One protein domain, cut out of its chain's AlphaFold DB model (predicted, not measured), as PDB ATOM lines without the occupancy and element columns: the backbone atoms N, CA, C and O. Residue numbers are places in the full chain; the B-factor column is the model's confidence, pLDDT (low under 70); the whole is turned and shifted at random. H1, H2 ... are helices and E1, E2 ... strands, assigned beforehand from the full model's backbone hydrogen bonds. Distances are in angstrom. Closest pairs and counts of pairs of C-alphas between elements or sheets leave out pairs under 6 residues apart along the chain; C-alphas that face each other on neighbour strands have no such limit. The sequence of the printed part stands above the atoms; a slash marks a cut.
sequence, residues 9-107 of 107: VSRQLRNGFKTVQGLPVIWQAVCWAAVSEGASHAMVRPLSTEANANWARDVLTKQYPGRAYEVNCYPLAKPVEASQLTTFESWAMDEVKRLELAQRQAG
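This is residues 9 to 107 of the 107 residues of an uncharacterized protein of Pseudomonas pseudoalcaligenes (strain CECT 5344) (UniProt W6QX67). A narrow sheet of three strands has H2 over one face, running along the strands, and on that same face the long H3 lies side by side with H2, beside the strands next to edge strand E2, and reaches on past the sheet. The other face has no named helix on it; little H1 sits beyond the end of E1, and the unnamed residues 9 to 22 loop about the opposite end. The printed part has 99 residues, with three named helices and three named strands in the order E1, H1, E2, H2, E3, H3, and its class is mixed, helices and strands. The sheet runs E2, E1, E3, all antiparallel. The whole is compact, with a radius of gyration of the C-alphas of 14.0 A, yet elongated, spanning 43 by 28 by 18 A.

Residues 19 to 20 pair briefly, antiparallel, with residues 23 to 24 of E1, residues 23 to 30, the inner strand. H1, residues 32 to 36, is only just not on the sheet, with 4 pairs of C-alphas within 10 A. E2, residues 43 to 47, is antiparallel to E1 at 148 degrees, with N 27 and O 47 2.8 A apart, within hydrogen-bond range. H2, residues 50 to 63, has a height over the sheet of 8.0 A and runs along the strands, at 17 degrees to E1 on the local plane; its closest C-alphas to E1 are those of Arg 57 and Ala 29, 5.3 A apart. E3, residues 70 to 75, is antiparallel to E1 at 164 degrees, with N 30 and O 70 2.8 A apart, within hydrogen-bond range. E2, H2 and E3 form a split strand-helix-strand unit, two strands running the same way with E1 between them, and its crossover is right-handed. H3, residues 82 to 106, is on the same face as H2, at a height over the sheet of 8.3 A; its closest C-alphas to E2 are those of Glu 89 and Pro 46, 5.4 A apart. With residues 93 to 103 alone H3 touches H2, closest at the C-alphas of Glu 100 and Val 59, 5.8 A apart. They run the same way at a shallow tilt of 34.6 degrees, only just short of steep. H1 is apart from H2 and H3. In H1, H2 and H3 every O i to N i+4 pair is within hydrogen-bond range.

E1 begins at C-alpha 23, (-9.238, -14.903, -17.884), and is 21.2 A long. H1 is 6.2 A long, E2 10.9 A, H2 19.7 A and E3 17.1 A. H3 is 36.3 A long and ends at C-alpha 106, (-8.401, -9.327, -58.233).

The C-alphas farthest apart are those of Val 9 and Gly 107, 45.4 A. The printed part has no cut, and no link is long. The mean pLDDT of the printed part is 90.4; residues 9 to 13 and residue 107 are under 70.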
ATOM      1  N   VAL A   9     -19.502 -13.959 -13.797       50.97
ATOM      2  CA  VAL A   9     -18.509 -14.837 -14.439       50.97
ATOM      3  C   VAL A   9     -17.945 -14.242 -15.727       50.97
ATOM      4  O   VAL A   9     -16.805 -14.554 -16.064       50.97
ATOM      5  N   SER A  10     -18.682 -13.360 -16.413       52.66
ATOM      6  CA  SER A  10     -18.233 -12.753 -17.666       52.66
ATOM      7  C   SER A  10     -18.227 -11.230 -17.635       52.66
ATOM      8  O   SER A  10     -19.279 -10.598 -17.702       52.66
ATOM      9  N   ARG A  11     -17.034 -10.631 -17.600       62.75
ATOM     10  CA  ARG A  11     -16.853  -9.182 -17.752       62.75
ATOM     11  C   ARG A  11     -16.239  -8.890 -19.116       62.75
ATOM     12  O   ARG A  11     -15.209  -9.466 -19.457       62.75
ATOM     13  N   GLN A  12     -16.856  -8.007 -19.896       65.38
ATOM     14  CA  GLN A  12     -16.242  -7.490 -21.118       65.38
ATOM     15  C   GLN A  12     -15.198  -6.430 -20.748       65.38
ATOM     16  O   GLN A  12     -15.477  -5.498 -19.990       65.38
ATOM     17  N   LEU A  13     -13.976  -6.602 -21.237       68.88
ATOM     18  CA  LEU A  13     -12.917  -5.608 -21.169       68.88
ATOM     19  C   LEU A  13     -13.257  -4.443 -22.110       68.88
ATOM     20  O   LEU A  13     -13.974  -4.608 -23.096       68.88
ATOM     21  N   ARG A  14     -12.720  -3.248 -21.833       70.94
ATOM     22  CA  ARG A  14     -12.971  -2.052 -22.668       70.94
ATOM     23  C   ARG A  14     -12.514  -2.215 -24.123       70.94
ATOM     24  O   ARG A  14     -12.985  -1.483 -24.981       70.94
ATOM     25  N   ASN A  15     -11.624  -3.167 -24.391       72.69
ATOM     26  CA  ASN A  15     -11.126  -3.513 -25.720       72.69
ATOM     27  C   ASN A  15     -11.954  -4.611 -26.418       72.69
ATOM     28  O   ASN A  15     -11.487  -5.212 -27.375       72.69
ATOM     29  N   GLY A  16     -13.155  -4.924 -25.924       82.12
ATOM     30  CA  GLY A  16     -14.081  -5.848 -26.579       82.12
ATOM     31  C   GLY A  16     -13.944  -7.311 -26.156       82.12
ATOM     32  O   GLY A  16     -14.944  -8.028 -26.206       82.12
ATOM     33  N   PHE A  17     -12.778  -7.737 -25.658       88.06
ATOM     34  CA  PHE A  17     -12.554  -9.105 -25.182       88.06
ATOM     35  C   PHE A  17     -13.437  -9.425 -23.976       88.06
ATOM     36  O   PHE A  17     -13.471  -8.691 -22.988       88.06
ATOM     37  N   LYS A  18     -14.141 -10.556 -24.021       90.12
ATOM     38  CA  LYS A  18     -14.826 -11.085 -22.835       90.12
ATOM     39  C   LYS A  18     -13.812 -11.745 -21.910       90.12
ATOM     40  O   LYS A  18     -12.773 -12.215 -22.354       90.12
ATOM     41  N   THR A  19     -14.125 -11.812 -20.627       87.25
ATOM     42  CA  THR A  19     -13.403 -12.645 -19.659       87.25
ATOM     43  C   THR A  19     -14.314 -13.751 -19.148       87.25
ATOM     44  O   THR A  19     -15.530 -13.580 -19.148       87.25
ATOM     45  N   VAL A  20     -13.743 -14.871 -18.714       87.00
ATOM     46  CA  VAL A  20     -14.409 -15.907 -17.918       87.00
ATOM     47  C   VAL A  20     -13.519 -16.178 -16.714       87.00
ATOM     48  O   VAL A  20     -12.345 -16.483 -16.886       87.00
ATOM     49  N   GLN A  21     -14.045 -16.009 -15.496       85.31
ATOM     50  CA  GLN A  21     -13.262 -16.156 -14.253       85.31
ATOM     51  C   GLN A  21     -11.983 -15.285 -14.223       85.31
ATOM     52  O   GLN A  21     -10.942 -15.692 -13.717       85.31
ATOM     53  N   GLY A  22     -12.045 -14.079 -14.798       82.62
ATOM     54  CA  GLY A  22     -10.904 -13.154 -14.875       82.62
ATOM     55  C   GLY A  22      -9.899 -13.456 -15.994       82.62
ATOM     56  O   GLY A  22      -8.971 -12.675 -16.194       82.62
ATOM     57  N   LEU A  23     -10.094 -14.533 -16.759       87.81
ATOM     58  CA  LEU A  23      -9.238 -14.903 -17.884       87.81
ATOM     59  C   LEU A  23      -9.844 -14.413 -19.205       87.81
ATOM     60  O   LEU A  23     -11.025 -14.677 -19.447       87.81
ATOM     61  N   PRO A  24      -9.088 -13.717 -20.072       90.56
ATOM     62  CA  PRO A  24      -9.592 -13.289 -21.375       90.56
ATOM     63  C   PRO A  24      -9.995 -14.480 -22.249       90.56
ATOM     64  O   PRO A  24      -9.254 -15.453 -22.356       90.56
ATOM     65  N   VAL A  25     -11.156 -14.388 -22.889       92.56
ATOM     66  CA  VAL A  25     -11.625 -15.321 -23.915       92.56
ATOM     67  C   VAL A  25     -11.208 -14.779 -25.265       92.56
ATOM     68  O   VAL A  25     -11.560 -13.652 -25.610       92.56
ATOM     69  N   ILE A  26     -10.491 -15.595 -26.029       95.38
ATOM     70  CA  ILE A  26     -10.079 -15.253 -27.383       95.38
ATOM     71  C   ILE A  26     -10.850 -16.096 -28.388       95.38
ATOM     72  O   ILE A  26     -11.053 -17.291 -28.186       95.38
ATOM     73  N   TRP A  27     -11.282 -15.450 -29.461       97.44
ATOM     74  CA  TRP A  27     -11.808 -16.092 -30.654       97.44
ATOM     75  C   TRP A  27     -10.682 -16.299 -31.661       97.44
ATOM     76  O   TRP A  27      -9.685 -15.570 -31.663       97.44
ATOM     77  N   GLN A  28     -10.846 -17.295 -32.522       97.19
ATOM     78  CA  GLN A  28      -9.930 -17.556 -33.623       97.19
ATOM     79  C   GLN A  28     -10.660 -18.181 -34.811       97.19
ATOM     80  O   GLN A  28     -11.671 -18.864 -34.634       97.19
ATOM     81  N   ALA A  29     -10.107 -17.969 -36.004       97.75
ATOM     82  CA  ALA A  29     -10.418 -18.746 -37.200       97.75
ATOM     83  C   ALA A  29      -9.259 -19.719 -37.461       97.75
ATOM     84  O   ALA A  29      -8.104 -19.299 -37.424       97.75
ATOM     85  N   VAL A  30      -9.532 -21.003 -37.693       97.50
ATOM     86  CA  VAL A  30      -8.501 -22.047 -37.818       97.50
ATOM     87  C   VAL A  30      -8.846 -23.067 -38.898       97.50
ATOM     88  O   VAL A  30      -9.981 -23.514 -38.987       97.50
ATOM     89  N   CYS A  31      -7.856 -23.479 -39.688       97.44
ATOM     90  CA  CYS A  31      -7.924 -24.649 -40.555       97.44
ATOM     91  C   CYS A  31      -6.960 -25.722 -40.032       97.44
ATOM     92  O   CYS A  31      -5.747 -25.623 -40.211       97.44
ATOM     93  N   TRP A  32      -7.485 -26.770 -39.394       95.06
ATOM     94  CA  TRP A  32      -6.669 -27.806 -38.740       95.06
ATOM     95  C   TRP A  32      -5.756 -28.586 -39.692       95.06
ATOM     96  O   TRP A  32      -4.631 -28.934 -39.327       95.06
ATOM     97  N   ALA A  33      -6.209 -28.816 -40.927       94.44
ATOM     98  CA  ALA A  33      -5.377 -29.417 -41.967       94.44
ATOM     99  C   ALA A  33      -4.154 -28.533 -42.263       94.44
ATOM    100  O   ALA A  33      -3.021 -28.998 -42.196       94.44
ATOM    101  N   ALA A  34      -4.374 -27.231 -42.460       93.44
ATOM    102  CA  ALA A  34      -3.300 -26.271 -42.691       93.44
ATOM    103  C   ALA A  34      -2.369 -26.123 -41.468       93.44
ATOM    104  O   ALA A  34      -1.167 -25.933 -41.640       93.44
ATOM    105  N   VAL A  35      -2.893 -26.258 -40.239       92.94
ATOM    106  CA  VAL A  35      -2.072 -26.263 -39.009       92.94
ATOM    107  C   VAL A  35      -1.114 -27.450 -39.023       92.94
ATOM    108  O   VAL A  35       0.069 -27.287 -38.737       92.94
ATOM    109  N   SER A  36      -1.616 -28.632 -39.385       92.75
ATOM    110  CA  SER A  36      -0.820 -29.866 -39.440       92.75
ATOM    111  C   SER A  36       0.290 -29.798 -40.496       92.75
ATOM    112  O   SER A  36       1.325 -30.438 -40.350       92.75
ATOM    113  N   GLU A  37       0.092 -28.984 -41.531       92.75
ATOM    114  CA  GLU A  37       1.064 -28.713 -42.593       92.75
ATOM    115  C   GLU A  37       2.036 -27.564 -42.258       92.75
ATOM    116  O   GLU A  37       2.944 -27.280 -43.036       92.75
ATOM    117  N   GLY A  38       1.857 -26.879 -41.123       89.94
ATOM    118  CA  GLY A  38       2.686 -25.735 -40.734       89.94
ATOM    119  C   GLY A  38       2.469 -24.484 -41.592       89.94
ATOM    120  O   GLY A  38       3.356 -23.635 -41.682       89.94
ATOM    121  N   ALA A  39       1.311 -24.355 -42.241       89.06
ATOM    122  CA  ALA A  39       1.015 -23.208 -43.087       89.06
ATOM    123  C   ALA A  39       0.844 -21.924 -42.256       89.06
ATOM    124  O   ALA A  39       0.141 -21.906 -41.247       89.06
ATOM    125  N   SER A  40       1.425 -20.813 -42.717       84.62
ATOM    126  CA  SER A  40       1.344 -19.519 -42.017       84.62
ATOM    127  C   SER A  40      -0.087 -18.984 -41.881       84.62
ATOM    128  O   SER A  40      -0.408 -18.331 -40.897       84.62
ATOM    129  N   HIS A  41      -0.964 -19.305 -42.832       87.56
ATOM    130  CA  HIS A  41      -2.372 -18.893 -42.857       87.56
ATOM    131  C   HIS A  41      -3.306 -19.860 -42.118       87.56
ATOM    132  O   HIS A  41      -4.525 -19.741 -42.214       87.56
ATOM    133  N   ALA A  42      -2.764 -20.851 -41.410       92.94
ATOM    134  CA  ALA A  42      -3.568 -21.894 -40.794       92.94
ATOM    135  C   ALA A  42      -4.480 -21.394 -39.667       92.94
ATOM    136  O   ALA A  42      -5.466 -22.054 -39.341       92.94
ATOM    137  N   MET A  43      -4.154 -20.259 -39.046       95.50
ATOM    138  CA  MET A  43      -4.890 -19.737 -37.903       95.50
ATOM    139  C   MET A  43      -4.758 -18.219 -37.798       95.50
ATOM    140  O   MET A  43      -3.659 -17.687 -37.910       95.50
ATOM    141  N   VAL A  44      -5.861 -17.539 -37.490       96.25
ATOM    142  CA  VAL A  44      -5.884 -16.108 -37.155       96.25
ATOM    143  C   VAL A  44      -6.405 -15.935 -35.735       96.25
ATOM    144  O   VAL A  44      -7.532 -16.323 -35.419       96.25
ATOM    145  N   ARG A  45      -5.559 -15.360 -34.876       94.81
ATOM    146  CA  ARG A  45      -5.802 -15.109 -33.449       94.81
ATOM    147  C   ARG A  45      -4.821 -14.050 -32.919       94.81
ATOM    148  O   ARG A  45      -3.736 -13.926 -33.478       94.81
ATOM    149  N   PRO A  46      -5.118 -13.388 -31.790       95.06
ATOM    150  CA  PRO A  46      -6.374 -13.424 -31.042       95.06
ATOM    151  C   PRO A  46      -7.417 -12.469 -31.637       95.06
ATOM    152  O   PRO A  46      -7.075 -11.380 -32.080       95.06
ATOM    153  N   LEU A  47      -8.693 -12.855 -31.598       96.44
ATOM    154  CA  LEU A  47      -9.823 -12.003 -31.983       96.44
ATOM    155  C   LEU A  47     -10.746 -11.791 -30.776       96.44
ATOM    156  O   LEU A  47     -10.984 -12.711 -29.990       96.44
ATOM    157  N   SER A  48     -11.261 -10.577 -30.604       94.56
ATOM    158  CA  SER A  48     -12.068 -10.188 -29.438       94.56
ATOM    159  C   SER A  48     -13.507 -10.683 -29.506       94.56
ATOM    160  O   SER A  48     -14.148 -10.878 -28.468       94.56
ATOM    161  N   THR A  49     -14.028 -10.904 -30.716       94.69
ATOM    162  CA  THR A  49     -15.432 -11.245 -30.948       94.69
ATOM    163  C   THR A  49     -15.609 -12.368 -31.963       94.69
ATOM    164  O   THR A  49     -14.802 -12.560 -32.873       94.69
ATOM    165  N   GLU A  50     -16.734 -13.068 -31.841       95.38
ATOM    166  CA  GLU A  50     -17.190 -14.062 -32.812       95.38
ATOM    167  C   GLU A  50     -17.405 -13.459 -34.205       95.38
ATOM    168  O   GLU A  50     -17.126 -14.104 -35.211       95.38
ATOM    169  N   ALA A  51     -17.870 -12.208 -34.278       96.25
ATOM    170  CA  ALA A  51     -18.069 -11.509 -35.543       96.25
ATOM    171  C   ALA A  51     -16.740 -11.306 -36.287       96.25
ATOM    172  O   ALA A  51     -16.652 -11.633 -37.468       96.25
ATOM    173  N   ASN A  52     -15.689 -10.860 -35.585       97.00
ATOM    174  CA  ASN A  52     -14.351 -10.723 -36.168       97.00
ATOM    175  C   ASN A  52     -13.800 -12.079 -36.632       97.00
ATOM    176  O   ASN A  52     -13.198 -12.166 -37.698       97.00
ATOM    177  N   ALA A  53     -14.037 -13.149 -35.868       97.50
ATOM    178  CA  ALA A  53     -13.595 -14.490 -36.244       97.50
ATOM    179  C   ALA A  53     -14.339 -15.060 -37.454       97.50
ATOM    180  O   ALA A  53     -13.706 -15.632 -38.338       97.50
ATOM    181  N   ASN A  54     -15.655 -14.859 -37.546       98.00
ATOM    182  CA  ASN A  54     -16.424 -15.239 -38.731       98.00
ATOM    183  C   ASN A  54     -16.005 -14.429 -39.962       98.00
ATOM    184  O   ASN A  54     -15.807 -15.011 -41.024       98.00
ATOM    185  N   TRP A  55     -15.785 -13.120 -39.817       97.69
ATOM    186  CA  TRP A  55     -15.245 -12.299 -40.902       97.69
ATOM    187  C   TRP A  55     -13.884 -12.826 -41.381       97.69
ATOM    188  O   TRP A  55     -13.697 -13.040 -42.578       97.69
ATOM    189  N   ALA A  56     -12.962 -13.121 -40.459       97.69
ATOM    190  CA  ALA A  56     -11.662 -13.684 -40.808       97.69
ATOM    191  C   ALA A  56     -11.781 -15.042 -41.511       97.69
ATOM    192  O   ALA A  56     -11.142 -15.255 -42.542       97.69
ATOM    193  N   ARG A  57     -12.640 -15.940 -41.010       97.62
ATOM    194  CA  ARG A  57     -12.949 -17.224 -41.658       97.62
ATOM    195  C   ARG A  57     -13.408 -17.020 -43.101       97.62
ATOM    196  O   ARG A  57     -12.922 -17.713 -43.993       97.62
ATOM    197  N   ASP A  58     -14.326 -16.087 -43.336       97.06
ATOM    198  CA  ASP A  58     -14.912 -15.862 -44.658       97.06
ATOM    199  C   ASP A  58     -13.881 -15.313 -45.653       97.06
ATOM    200  O   ASP A  58     -13.821 -15.772 -46.797       97.06
ATOM    201  N   VAL A  59     -13.022 -14.387 -45.216       97.19
ATOM    202  CA  VAL A  59     -11.907 -13.875 -46.030       97.19
ATOM    203  C   VAL A  59     -10.908 -14.990 -46.351       97.19
ATOM    204  O   VAL A  59     -10.516 -15.147 -47.508       97.19
ATOM    205  N   LEU A  60     -10.517 -15.798 -45.363       96.38
ATOM    206  CA  LEU A  60      -9.559 -16.893 -45.552       96.38
ATOM    207  C   LEU A  60     -10.104 -17.998 -46.462       96.38
ATOM    208  O   LEU A  60      -9.374 -18.517 -47.303       96.38
ATOM    209  N   THR A  61     -11.389 -18.329 -46.336       95.56
ATOM    210  CA  THR A  61     -12.050 -19.350 -47.167       95.56
ATOM    211  C   THR A  61     -12.078 -18.932 -48.635       95.56
ATOM    212  O   THR A  61     -11.858 -19.758 -49.518       95.56
ATOM    213  N   LYS A  62     -12.290 -17.639 -48.908       94.69
ATOM    214  CA  LYS A  62     -12.192 -17.085 -50.266       94.69
ATOM    215  C   LYS A  62     -10.753 -17.063 -50.776       94.69
ATOM    216  O   LYS A  62     -10.527 -17.377 -51.940       94.69
ATOM    217  N   GLN A  63      -9.792 -16.711 -49.917       95.12
ATOM    218  CA  GLN A  63      -8.376 -16.638 -50.294       95.12
ATOM    219  C   GLN A  63      -7.792 -18.005 -50.649       95.12
ATOM    220  O   GLN A  63      -6.954 -18.107 -51.543       95.12
ATOM    221  N   TYR A  64      -8.202 -19.039 -49.915       93.75
ATOM    222  CA  TYR A  64      -7.632 -20.378 -49.992       93.75
ATOM    223  C   TYR A  64      -8.733 -21.412 -50.273       93.75
ATOM    224  O   TYR A  64      -9.143 -22.139 -49.361       93.75
ATOM    225  N   PRO A  65      -9.217 -21.502 -51.528       90.69
ATOM    226  CA  PRO A  65     -10.211 -22.495 -51.911       90.69
ATOM    227  C   PRO A  65      -9.752 -23.914 -51.553       90.69
ATOM    228  O   PRO A  65      -8.592 -24.273 -51.748       90.69
ATOM    229  N   GLY A  66     -10.661 -24.728 -51.014       91.56
ATOM    230  CA  GLY A  66     -10.368 -26.100 -50.580       91.56
ATOM    231  C   GLY A  66      -9.860 -26.228 -49.138       91.56
ATOM    232  O   GLY A  66      -9.742 -27.343 -48.636       91.56
ATOM    233  N   ARG A  67      -9.613 -25.114 -48.435       93.44
ATOM    234  CA  ARG A  67      -9.377 -25.120 -46.985       93.44
ATOM    235  C   ARG A  67     -10.691 -24.932 -46.230       93.44
ATOM    236  O   ARG A  67     -11.475 -24.042 -46.546       93.44
ATOM    237  N   ALA A  68     -10.908 -25.753 -45.205       95.31
ATOM    238  CA  ALA A  68     -12.040 -25.623 -44.293       95.31
ATOM    239  C   ALA A  68     -11.595 -24.870 -43.035       95.31
ATOM    240  O   ALA A  68     -10.817 -25.402 -42.240       95.31
ATOM    241  N   TYR A  69     -12.057 -23.627 -42.886       97.44
ATOM    242  CA  TYR A  69     -11.814 -22.823 -41.692       97.44
ATOM    243  C   TYR A  69     -13.003 -22.901 -40.735       97.44
ATOM    244  O   TYR A  69     -14.156 -22.724 -41.126       97.44
ATOM    245  N   GLU A  70     -12.703 -23.099 -39.460       97.38
ATOM    246  CA  GLU A  70     -13.651 -23.144 -38.353       97.38
ATOM    247  C   GLU A  70     -13.431 -21.955 -37.422       97.38
ATOM    248  O   GLU A  70     -12.320 -21.434 -37.308       97.38
ATOM    249  N   VAL A  71     -14.489 -21.546 -36.723       98.06
ATOM    250  CA  VAL A  71     -14.417 -20.527 -35.674       98.06
ATOM    251  C   VAL A  71     -14.611 -21.198 -34.325       98.06
ATOM    252  O   VAL A  71     -15.578 -21.928 -34.121       98.06
ATOM    253  N   ASN A  72     -13.708 -20.932 -33.386       96.31
ATOM    254  CA  ASN A  72     -13.866 -21.352 -31.999       96.31
ATOM    255  C   ASN A  72     -13.310 -20.295 -31.034       96.31
ATOM    256  O   ASN A  72     -12.678 -19.317 -31.445       96.31
ATOM    257  N   CYS A  73     -13.586 -20.474 -29.744       95.44
ATOM    258  CA  CYS A  73     -13.059 -19.620 -28.691       95.44
ATOM    259  C   CYS A  73     -12.656 -20.415 -27.454       95.44
ATOM    260  O   CYS A  73     -13.126 -21.528 -27.225       95.44
ATOM    261  N   TYR A  74     -11.762 -19.837 -26.658       93.69
ATOM    262  CA  TYR A  74     -11.294 -20.426 -25.406       93.69
ATOM    263  C   TYR A  74     -10.767 -19.342 -24.460       93.69
ATOM    264  O   TYR A  74     -10.282 -18.300 -24.916       93.69
ATOM    265  N   PRO A  75     -10.850 -19.566 -23.137       92.62
ATOM    266  CA  PRO A  75     -10.168 -18.729 -22.164       92.62
ATOM    267  C   PRO A  75      -8.654 -18.957 -22.234       92.62
ATOM    268  O   PRO A  75      -8.182 -20.085 -22.388       92.62
ATOM    269  N   LEU A  76      -7.873 -17.891 -22.091       90.12
ATOM    270  CA  LEU A  76      -6.426 -17.991 -21.940       90.12
ATOM    271  C   LEU A  76      -6.067 -18.679 -20.622       90.12
ATOM    272  O   LEU A  76      -6.699 -18.450 -19.599       90.12
ATOM    273  N   ALA A  77      -4.989 -19.464 -20.629       88.44
ATOM    274  CA  ALA A  77      -4.491 -20.143 -19.430       88.44
ATOM    275  C   ALA A  77      -3.878 -19.184 -18.391       88.44
ATOM    276  O   ALA A  77      -3.651 -19.568 -17.246       88.44
ATOM    277  N   LYS A  78      -3.563 -17.950 -18.797       85.88
ATOM    278  CA  LYS A  78      -2.983 -16.905 -17.952       85.88
ATOM    279  C   LYS A  78      -3.648 -15.565 -18.261       85.88
ATOM    280  O   LYS A  78      -4.049 -15.349 -19.408       85.88
ATOM    281  N   PRO A  79      -3.745 -14.660 -17.273       84.62
ATOM    282  CA  PRO A  79      -4.140 -13.290 -17.544       84.62
ATOM    283  C   PRO A  79      -3.128 -12.640 -18.494       84.62
ATOM    284  O   PRO A  79      -1.923 -12.879 -18.403       84.62
ATOM    285  N   VAL A  80      -3.642 -11.836 -19.416       85.56
ATOM    286  CA  VAL A  80      -2.868 -11.024 -20.358       85.56
ATOM    287  C   VAL A  80      -3.432  -9.616 -20.282       85.56
ATOM    288  O   VAL A  80      -4.650  -9.447 -20.170       85.56
ATOM    289  N   GLU A  81      -2.555  -8.616 -20.329       86.75
ATOM    290  CA  GLU A  81      -2.979  -7.223 -20.262       86.75
ATOM    291  C   GLU A  81      -3.878  -6.873 -21.447       86.75
ATOM    292  O   GLU A  81      -3.629  -7.260 -22.594       86.75
ATOM    293  N   ALA A  82      -4.925  -6.092 -21.180       83.75
ATOM    294  CA  ALA A  82      -5.877  -5.698 -22.214       83.75
ATOM    295  C   ALA A  82      -5.178  -4.963 -23.373       83.75
ATOM    296  O   ALA A  82      -5.505  -5.194 -24.533       83.75
ATOM    297  N   SER A  83      -4.176  -4.129 -23.082       85.38
ATOM    298  CA  SER A  83      -3.393  -3.424 -24.105       85.38
ATOM    299  C   SER A  83      -2.657  -4.380 -25.047       85.38
ATOM    300  O   SER A  83      -2.679  -4.166 -26.256       85.38
ATOM    301  N   GLN A  84      -2.073  -5.461 -24.524       90.75
ATOM    302  CA  GLN A  84      -1.379  -6.469 -25.329       90.75
ATOM    303  C   GLN A  84      -2.354  -7.198 -26.256       90.75
ATOM    304  O   GLN A  84      -2.073  -7.364 -27.440       90.75
ATOM    305  N   LEU A  85      -3.526  -7.585 -25.739       91.75
ATOM    306  CA  LEU A  85      -4.571  -8.220 -26.544       91.75
ATOM    307  C   LEU A  85      -5.076  -7.310 -27.662       91.75
ATOM    308  O   LEU A  85      -5.250  -7.781 -28.781       91.75
ATOM    309  N   THR A  86      -5.248  -6.017 -27.379       90.00
ATOM    310  CA  THR A  86      -5.611  -5.029 -28.401       90.00
ATOM    311  C   THR A  86      -4.550  -4.961 -29.495       90.00
ATOM    312  O   THR A  86      -4.892  -5.031 -30.669       90.00
ATOM    313  N   THR A  87      -3.266  -4.864 -29.132       93.38
ATOM    314  CA  THR A  87      -2.171  -4.815 -30.111       93.38
ATOM    315  C   THR A  87      -2.137  -6.066 -30.987       93.38
ATOM    316  O   THR A  87      -2.046  -5.951 -32.208       93.38
ATOM    317  N   PHE A  88      -2.256  -7.257 -30.391       93.88
ATOM    318  CA  PHE A  88      -2.239  -8.506 -31.152       93.88
ATOM    319  C   PHE A  88      -3.464  -8.669 -32.056       93.88
ATOM    320  O   PHE A  88      -3.316  -9.121 -33.189       93.88
ATOM    321  N   GLU A  89      -4.655  -8.277 -31.596       95.25
ATOM    322  CA  GLU A  89      -5.843  -8.287 -32.449       95.25
ATOM    323  C   GLU A  89      -5.703  -7.310 -33.614       95.25
ATOM    324  O   GLU A  89      -6.026  -7.679 -34.738       95.25
ATOM    325  N   SER A  90      -5.188  -6.096 -33.390       94.31
ATOM    326  CA  SER A  90      -4.964  -5.138 -34.479       94.31
ATOM    327  C   SER A  90      -4.073  -5.726 -35.572       94.31
ATOM    328  O   SER A  90      -4.424  -5.640 -36.744       94.31
ATOM    329  N   TRP A  91      -2.977  -6.397 -35.207       95.25
ATOM    330  CA  TRP A  91      -2.098  -7.043 -36.186       95.25
ATOM    331  C   TRP A  91      -2.794  -8.171 -36.953       95.25
ATOM    332  O   TRP A  91      -2.673  -8.240 -38.177       95.25
ATOM    333  N   ALA A  92      -3.558  -9.017 -36.256       95.12
ATOM    334  CA  ALA A  92      -4.325 -10.096 -36.877       95.12
ATOM    335  C   ALA A  92      -5.393  -9.554 -37.846       95.12
ATOM    336  O   ALA A  92      -5.527 -10.032 -38.972       95.12
ATOM    337  N   MET A  93      -6.127  -8.519 -37.434       96.06
ATOM    338  CA  MET A  93      -7.150  -7.871 -38.254       96.06
ATOM    339  C   MET A  93      -6.537  -7.180 -39.481       96.06
ATOM    340  O   MET A  93      -7.089  -7.290 -40.575       96.06
ATOM    341  N   ASP A  94      -5.388  -6.515 -39.336       96.44
ATOM    342  CA  ASP A  94      -4.691  -5.852 -40.444       96.44
ATOM    343  C   ASP A  94      -4.175  -6.845 -41.496       96.44
ATOM    344  O   ASP A  94      -4.181  -6.551 -42.694       96.44
ATOM    345  N   GLU A  95      -3.732  -8.035 -41.087       93.62
ATOM    346  CA  GLU A  95      -3.363  -9.107 -42.017       93.62
ATOM    347  C   GLU A  95      -4.564  -9.584 -42.839       93.62
ATOM    348  O   GLU A  95      -4.513  -9.574 -44.071       93.62
ATOM    349  N   VAL A  96      -5.674  -9.914 -42.177       96.00
ATOM    350  CA  VAL A  96      -6.895 -10.362 -42.860       96.00
ATOM    351  C   VAL A  96      -7.454  -9.264 -43.766       96.00
ATOM    352  O   VAL A  96      -7.862  -9.536 -44.894       96.00
ATOM    353  N   LYS A  97      -7.415  -8.001 -43.333       96.25
ATOM    354  CA  LYS A  97      -7.898  -6.870 -44.132       96.25
ATOM    355  C   LYS A  97      -7.075  -6.676 -45.404       96.25
ATOM    356  O   LYS A  97      -7.639  -6.357 -46.449       96.25
ATOM    357  N   ARG A  98      -5.756  -6.892 -45.349       95.38
ATOM    358  CA  ARG A  98      -4.901  -6.873 -46.547       95.38
ATOM    359  C   ARG A  98      -5.287  -7.976 -47.533       95.38
ATOM    360  O   ARG A  98      -5.356  -7.696 -48.726       95.38
ATOM    361  N   LEU A  99      -5.593  -9.180 -47.045       94.62
ATOM    362  CA  LEU A  99      -6.094 -10.271 -47.891       94.62
ATOM    363  C   LEU A  99      -7.434  -9.907 -48.537       94.62
ATOM    364  O   LEU A  99      -7.589 -10.046 -49.746       94.62
ATOM    365  N   GLU A 100      -8.378  -9.377 -47.761       96.06
ATOM    366  CA  GLU A 100      -9.682  -8.957 -48.279       96.06
ATOM    367  C   GLU A 100      -9.550  -7.878 -49.367       96.06
ATOM    368  O   GLU A 100     -10.217  -7.942 -50.401       96.06
ATOM    369  N   LEU A 101      -8.677  -6.888 -49.160       94.75
ATOM    370  CA  LEU A 101      -8.421  -5.845 -50.153       94.75
ATOM    371  C   LEU A 101      -7.815  -6.416 -51.438       94.75
ATOM    372  O   LEU A 101      -8.265  -6.051 -52.522       94.75
ATOM    373  N   ALA A 102      -6.855  -7.336 -51.325       92.31
ATOM    374  CA  ALA A 102      -6.266  -8.003 -52.482       92.31
ATOM    375  C   ALA A 102      -7.317  -8.799 -53.276       92.31
ATOM    376  O   ALA A 102      -7.342  -8.728 -54.502       92.31
ATOM    377  N   GLN A 103      -8.240  -9.487 -52.594       91.38
ATOM    378  CA  GLN A 103      -9.347 -10.205 -53.239       91.38
ATOM    379  C   GLN A 103     -10.270  -9.273 -54.022       91.38
ATOM    380  O   GLN A 103     -10.656  -9.592 -55.140       91.38
ATOM    381  N   ARG A 104     -10.614  -8.113 -53.448       90.50
ATOM    382  CA  ARG A 104     -11.485  -7.124 -54.104       90.50
ATOM    383  C   ARG A 104     -10.847  -6.475 -55.329       90.50
ATOM    384  O   ARG A 104     -11.573  -5.967 -56.167       90.50
ATOM    385  N   GLN A 105      -9.520  -6.435 -55.399       88.38
ATOM    386  CA  GLN A 105      -8.786  -5.888 -56.544       88.38
ATOM    387  C   GLN A 105      -8.541  -6.928 -57.645       88.38
ATOM    388  O   GLN A 105      -8.242  -6.553 -58.773       88.38
ATOM    389  N   ALA A 106      -8.627  -8.218 -57.311       74.75
ATOM    390  CA  ALA A 106      -8.401  -9.327 -58.233       74.75
ATOM    391  C   ALA A 106      -9.677  -9.823 -58.942       74.75
ATOM    392  O   ALA A 106      -9.569 -10.651 -59.848       74.75
ATOM    393  N   GLY A 107     -10.859  -9.365 -58.514       60.44
ATOM    394  CA  GLY A 107     -12.159  -9.649 -59.135       60.44
ATOM    395  C   GLY A 107     -12.717  -8.434 -59.855       60.44
ATOM    396  O   GLY A 107     -13.443  -8.652 -60.846       60.44
TER     397      GLY A 107